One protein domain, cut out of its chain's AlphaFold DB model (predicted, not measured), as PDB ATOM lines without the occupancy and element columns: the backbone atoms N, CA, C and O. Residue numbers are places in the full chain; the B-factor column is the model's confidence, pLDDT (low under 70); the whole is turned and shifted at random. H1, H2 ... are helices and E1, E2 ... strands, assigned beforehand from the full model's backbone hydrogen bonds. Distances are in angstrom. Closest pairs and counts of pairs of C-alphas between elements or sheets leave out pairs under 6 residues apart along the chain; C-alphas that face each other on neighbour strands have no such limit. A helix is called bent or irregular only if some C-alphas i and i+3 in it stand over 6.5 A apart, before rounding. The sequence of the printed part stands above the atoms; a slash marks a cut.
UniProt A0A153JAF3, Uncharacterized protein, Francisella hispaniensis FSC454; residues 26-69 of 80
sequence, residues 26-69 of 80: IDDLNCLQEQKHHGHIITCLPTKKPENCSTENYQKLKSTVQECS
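AT A GLANCE: This is residues 26 to 69 of the 80 residues of an uncharacterized protein of Francisella hispaniensis FSC454 (UniProt A0A153JAF3). An elongated model with a hairpin of two strands, E1 and E2, at one end of its long axis and two short helices, H1 and H2, packed on each other at the other end. The 10 residues from E2 to H2 make a loop on the helix side, and residues 63 to 69 run from H2 back toward the base of the hairpin. The printed part has 44 residues, with two named helices and two named strands in the order H1, E1, E2, H2; the sheet has the order E1 - E2 and is antiparallel, and the class is mixed, helices and strands. The whole is compact, with a radius of gyration of the C-alphas of 10.1 A, and its C-alphas span 31 by 18 by 17 A.

HOW THE PARTS SIT: The first element is H1, residues 26 to 30. A tight link of 2 residues joins it to E1, residues 33 to 37. E1 is joined by another tight link of 2 residues to E2, residues 40 to 44, and the two form a hairpin. They are antiparallel neighbours, with 143 degrees between their N-to-C directions. C-alphas 34 and 43 face each other at 4.4 A, N 35 and O 42 are within hydrogen-bond range at 2.8 A, and so are N 44 and O 33 at 3.0 A. A short link of 10 residues follows E2 and leads to H2, residues 55 to 62. H1 and H2 touch, and their closest C-alphas, those of Asp 28 and Asn 57, are 6.2 A apart. H1 is apart from E2, and E1 is apart from H2. In H1 and H2 every O i to N i+4 pair is within hydrogen-bond range.

IN THESE COORDINATES: H1 begins with C-alpha 26 at (-35.550, 8.279, 17.221) and measures 6.6 A from first to last C-alpha. E1 runs 12.0 A from Gln 33 to His 37. E2 runs 12.4 A from His 40 to Cys 44, with C-alpha 44 at (-42.657, 19.420, 23.139). H2, the longest helix with 8 residues, measures 10.4 A from Thr 55 to Lys 62 and ends with C-alpha 62 at (-40.701, 14.241, 31.427). Neither helix is bent.

THE WHOLE: The two C-alphas farthest apart are those of Gly 39, between E1 and E2, and Glu 56, in H2, at 31.7 A. The first and last printed C-alphas, those of Ile 26 and Ser 69, are 22.7 A apart. The printed part has no cut, and no link between named elements is long. The mean pLDDT of the printed part is 82.2, and one residue, Ser 69, is under 70.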
ATOM      1  N   ILE A  26     -34.290   8.336  17.985       73.00
ATOM      2  CA  ILE A  26     -35.550   8.279  17.221       73.00
ATOM      3  C   ILE A  26     -36.719   7.856  18.134       73.00
ATOM      4  O   ILE A  26     -37.833   8.349  17.972       73.00
ATOM      5  N   ASP A  27     -36.456   6.997  19.128       71.94
ATOM      6  CA  ASP A  27     -37.453   6.570  20.116       71.94
ATOM      7  C   ASP A  27     -37.900   7.719  21.030       71.94
ATOM      8  O   ASP A  27     -39.091   7.898  21.276       71.94
ATOM      9  N   ASP A  28     -36.961   8.576  21.444       76.62
ATOM     10  CA  ASP A  28     -37.287   9.791  22.189       76.62
ATOM     11  C   ASP A  28     -38.131  10.757  21.350       76.62
ATOM     12  O   ASP A  28     -39.023  11.422  21.872       76.62
ATOM     13  N   LEU A  29     -37.900  10.803  20.036       80.69
ATOM     14  CA  LEU A  29     -38.673  11.629  19.110       80.69
ATOM     15  C   LEU A  29     -40.133  11.165  18.994       80.69
ATOM     16  O   LEU A  29     -41.025  12.004  18.906       80.69
ATOM     17  N   ASN A  30     -40.393   9.855  19.075       84.38
ATOM     18  CA  ASN A  30     -41.752   9.293  19.074       84.38
ATOM     19  C   ASN A  30     -42.566   9.693  20.309       84.38
ATOM     20  O   ASN A  30     -43.798   9.631  20.304       84.38
ATOM     21  N   CYS A  31     -41.879  10.079  21.381       85.56
ATOM     22  CA  CYS A  31     -42.491  10.589  22.593       85.56
ATOM     23  C   CYS A  31     -42.833  12.073  22.508       85.56
ATOM     24  O   CYS A  31     -43.592  12.547  23.349       85.56
ATOM     25  N   LEU A  32     -42.301  12.800  21.528       86.38
ATOM     26  CA  LEU A  32     -42.515  14.228  21.360       86.38
ATOM     27  C   LEU A  32     -43.603  14.506  20.325       86.38
ATOM     28  O   LEU A  32     -43.876  13.714  19.427       86.38
ATOM     29  N   GLN A  33     -44.230  15.668  20.457       85.81
ATOM     30  CA  GLN A  33     -45.226  16.153  19.520       85.81
ATOM     31  C   GLN A  33     -44.815  17.525  18.993       85.81
ATOM     32  O   GLN A  33     -44.437  18.416  19.756       85.81
ATOM     33  N   GLU A  34     -44.924  17.700  17.679       85.00
ATOM     34  CA  GLU A  34     -44.783  19.000  17.035       85.00
ATOM     35  C   GLU A  34     -46.086  19.789  17.165       85.00
ATOM     36  O   GLU A  34     -47.169  19.322  16.805       85.00
ATOM     37  N   GLN A  35     -45.989  21.007  17.684       78.75
ATOM     38  CA  GLN A  35     -47.107  21.921  17.862       78.75
ATOM     39  C   GLN A  35     -46.762  23.283  17.279       78.75
ATOM     40  O   GLN A  35     -45.663  23.804  17.460       78.75
ATOM     41  N   LYS A  36     -47.723  23.904  16.596       80.94
ATOM     42  CA  LYS A  36     -47.549  25.259  16.073       80.94
ATOM     43  C   LYS A  36     -47.885  26.271  17.166       80.94
ATOM     44  O   LYS A  36     -49.052  26.471  17.494       80.94
ATOM     45  N   HIS A  37     -46.873  26.937  17.707       74.50
ATOM     46  CA  HIS A  37     -47.019  27.985  18.708       74.50
ATOM     47  C   HIS A  37     -46.577  29.335  18.136       74.50
ATOM     48  O   HIS A  37     -45.445  29.493  17.687       74.50
ATOM     49  N   HIS A  38     -47.484  30.318  18.120       76.38
ATOM     50  CA  HIS A  38     -47.208  31.684  17.634       76.38
ATOM     51  C   HIS A  38     -46.582  31.750  16.221       76.38
ATOM     52  O   HIS A  38     -45.769  32.618  15.929       76.38
ATOM     53  N   GLY A  39     -46.959  30.831  15.325       81.06
ATOM     54  CA  GLY A  39     -46.430  30.784  13.956       81.06
ATOM     55  C   GLY A  39     -45.151  29.960  13.786       81.06
ATOM     56  O   GLY A  39     -44.794  29.662  12.650       81.06
ATOM     57  N   HIS A  40     -44.535  29.510  14.879       75.50
ATOM     58  CA  HIS A  40     -43.370  28.629  14.876       75.50
ATOM     59  C   HIS A  40     -43.775  27.196  15.225       75.50
ATOM     60  O   HIS A  40     -44.703  26.983  16.003       75.50
ATOM     61  N   ILE A  41     -43.094  26.213  14.643       83.25
ATOM     62  CA  ILE A  41     -43.256  24.807  15.022       83.25
ATOM     63  C   ILE A  41     -42.311  24.556  16.195       83.25
ATOM     64  O   ILE A  41     -41.116  24.822  16.091       83.25
ATOM     65  N   ILE A  42     -42.863  24.106  17.316       82.81
ATOM     66  CA  ILE A  42     -42.112  23.703  18.501       82.81
ATOM     67  C   ILE A  42     -42.338  22.220  18.757       82.81
ATOM     68  O   ILE A  42     -43.449  21.719  18.598       82.81
ATOM     69  N   THR A  43     -41.295  21.535  19.198       85.00
ATOM     70  CA  THR A  43     -41.369  20.134  19.609       85.00
ATOM     71  C   THR A  43     -41.411  20.089  21.129       85.00
ATOM     72  O   THR A  43     -40.533  20.638  21.793       85.00
ATOM     73  N   CYS A  44     -42.446  19.478  21.695       86.81
ATOM     74  CA  CYS A  44     -42.657  19.420  23.139       86.81
ATOM     75  C   CYS A  44     -43.192  18.051  23.562       86.81
ATOM     76  O   CYS A  44     -43.682  17.278  22.737       86.81
ATOM     77  N   LEU A  45     -43.091  17.736  24.854       87.38
ATOM     78  CA  LEU A  45     -43.645  16.496  25.386       87.38
ATOM     79  C   LEU A  45     -45.176  16.638  25.498       87.38
ATOM     80  O   LEU A  45     -45.651  17.523  26.217       87.38
ATOM     81  N   PRO A  46     -45.981  15.823  24.801       86.31
ATOM     82  CA  PRO A  46     -47.434  15.890  24.892       86.31
ATOM     83  C   PRO A  46     -47.892  15.573  26.318       86.31
ATOM     84  O   PRO A  46     -47.235  14.836  27.036       86.31
ATOM     85  N   THR A  47     -49.042  16.104  26.744       82.94
ATOM     86  CA  THR A  47     -49.572  15.865  28.104       82.94
ATOM     87  C   THR A  47     -49.989  14.408  28.328       82.94
ATOM     88  O   THR A  47     -49.988  13.911  29.455       82.94
ATOM     89  N   LYS A  48     -50.385  13.717  27.254       82.88
ATOM     90  CA  LYS A  48     -50.703  12.289  27.268       82.88
ATOM     91  C   LYS A  48     -49.609  11.529  26.534       82.88
ATOM     92  O   LYS A  48     -49.239  11.914  25.427       82.88
ATOM     93  N   LYS A  49     -49.163  10.418  27.127       84.88
ATOM     94  CA  LYS A  49     -48.192   9.513  26.509       84.88
ATOM     95  C   LYS A  49     -48.726   9.009  25.159       84.88
ATOM     96  O   LYS A  49     -49.811   8.424  25.149       84.88
ATOM     97  N   PRO A  50     -47.977   9.166  24.056       82.94
ATOM     98  CA  PRO A  50     -48.330   8.549  22.784       82.94
ATOM     99  C   PRO A  50     -48.260   7.018  22.866       82.94
ATOM    100  O   PRO A  50     -47.514   6.450  23.671       82.94
ATOM    101  N   GLU A  51     -49.016   6.327  22.016       84.62
ATOM    102  CA  GLU A  51     -48.951   4.859  21.909       84.62
ATOM    103  C   GLU A  51     -47.581   4.399  21.403       84.62
ATOM    104  O   GLU A  51     -47.011   3.445  21.923       84.62
ATOM    105  N   ASN A  52     -47.014   5.175  20.480       82.00
ATOM    106  CA  ASN A  52     -45.736   4.932  19.807       82.00
ATOM    107  C   ASN A  52     -44.512   5.178  20.707       82.00
ATOM    108  O   ASN A  52     -43.380   5.074  20.249       82.00
ATOM    109  N   CYS A  53     -44.738   5.570  21.959       85.06
ATOM    110  CA  CYS A  53     -43.709   5.950  22.909       85.06
ATOM    111  C   CYS A  53     -43.705   4.987  24.097       85.06
ATOM    112  O   CYS A  53     -44.733   4.774  24.761       85.06
ATOM    113  N   SER A  54     -42.533   4.435  24.401       86.94
ATOM    114  CA  SER A  54     -42.327   3.592  25.576       86.94
ATOM    115  C   SER A  54     -42.531   4.387  26.866       86.94
ATOM    116  O   SER A  54     -42.138   5.548  26.978       86.94
ATOM    117  N   THR A  55     -43.140   3.764  27.877       86.62
ATOM    118  CA  THR A  55     -43.377   4.417  29.179       86.62
ATOM    119  C   THR A  55     -42.073   4.868  29.840       86.62
ATOM    120  O   THR A  55     -42.044   5.933  30.454       86.62
ATOM    121  N   GLU A  56     -40.997   4.096  29.673       84.88
ATOM    122  CA  GLU A  56     -39.669   4.428  30.194       84.88
ATOM    123  C   GLU A  56     -39.108   5.709  29.553       84.88
ATOM    124  O   GLU A  56     -38.803   6.668  30.267       84.88
ATOM    125  N   ASN A  57     -39.076   5.789  28.215       83.94
ATOM    126  CA  ASN A  57     -38.648   6.993  27.495       83.94
ATOM    127  C   ASN A  57     -39.522   8.201  27.826       83.94
ATOM    128  O   ASN A  57     -38.999   9.280  28.094       83.94
ATOM    129  N   TYR A  58     -40.844   8.028  27.897       85.69
ATOM    130  CA  TYR A  58     -41.751   9.114  28.265       85.69
ATOM    131  C   TYR A  58     -41.428   9.700  29.645       85.69
ATOM    132  O   TYR A  58     -41.386  10.917  29.815       85.69
ATOM    133  N   GLN A  59     -41.178   8.844  30.642       86.12
ATOM    134  CA  GLN A  59     -40.813   9.288  31.988       86.12
ATOM    135  C   GLN A  59     -39.443   9.965  32.020       86.12
ATOM    136  O   GLN A  59     -39.286  10.992  32.682       86.12
ATOM    137  N   LYS A  60     -38.468   9.439  31.276       86.06
ATOM    138  CA  LYS A  60     -37.140  10.045  31.139       86.06
ATOM    139  C   LYS A  60     -37.222  11.439  30.510       86.06
ATOM    140  O   LYS A  60     -36.607  12.389  31.000       86.06
ATOM    141  N   LEU A  61     -38.032  11.584  29.464       84.19
ATOM    142  CA  LEU A  61     -38.256  12.858  28.786       84.19
ATOM    143  C   LEU A  61     -39.054  13.833  29.640       84.19
ATOM    144  O   LEU A  61     -38.777  15.020  29.579       84.19
ATOM    145  N   LYS A  62     -39.958  13.368  30.505       83.62
ATOM    146  CA  LYS A  62     -40.701  14.241  31.427       83.62
ATOM    147  C   LYS A  62     -39.798  15.069  32.345       83.62
ATOM    148  O   LYS A  62     -40.152  16.187  32.702       83.62
ATOM    149  N   SER A  63     -38.631  14.540  32.698       81.44
ATOM    150  CA  SER A  63     -37.638  15.254  33.511       81.44
ATOM    151  C   SER A  63     -36.691  16.138  32.690       81.44
ATOM    152  O   SER A  63     -35.999  16.972  33.264       81.44
ATOM    153  N   THR A  64     -36.639  15.954  31.368       80.69
ATOM    154  CA  THR A  64     -35.608  16.550  30.496       80.69
ATOM    155  C   THR A  64     -36.190  17.522  29.463       80.69
ATOM    156  O   THR A  64     -35.507  18.439  29.015       80.69
ATOM    157  N   VAL A  65     -37.456  17.351  29.088       83.00
ATOM    158  CA  VAL A  65     -38.158  18.085  28.031       83.00
ATOM    159  C   VAL A  65     -39.398  18.755  28.611       83.00
ATOM    160  O   VAL A  65     -40.110  18.182  29.433       83.00
ATOM    161  N   GLN A  66     -39.674  19.980  28.166       79.19
ATOM    162  CA  GLN A  66     -40.860  20.713  28.597       79.19
ATOM    163  C   GLN A  66     -42.145  20.099  28.032       79.19
ATOM    164  O   GLN A  66     -42.240  19.773  26.845       79.19
ATOM    165  N   GLU A  67     -43.157  19.998  28.892       82.19
ATOM    166  CA  GLU A  67     -44.505  19.618  28.484       82.19
ATOM    167  C   GLU A  67     -45.113  20.687  27.565       82.19
ATOM    168  O   GLU A  67     -44.891  21.889  27.740       82.19
ATOM    169  N   CYS A  68     -45.914  20.254  26.590       80.44
ATOM    170  CA  CYS A  68     -46.678  21.117  25.704       80.44
ATOM    171  C   CYS A  68     -47.694  21.927  26.520       80.44
ATOM    172  O   CYS A  68     -48.850  21.534  26.686       80.44
ATOM    173  N   SER A  69     -47.275  23.078  27.041       67.94
ATOM    174  CA  SER A  69     -48.168  23.995  27.731       67.94
ATOM    175  C   SER A  69     -48.940  24.794  26.689       67.94
ATOM    176  O   SER A  69     -48.537  25.877  26.261       67.94
TER     177      SER A  69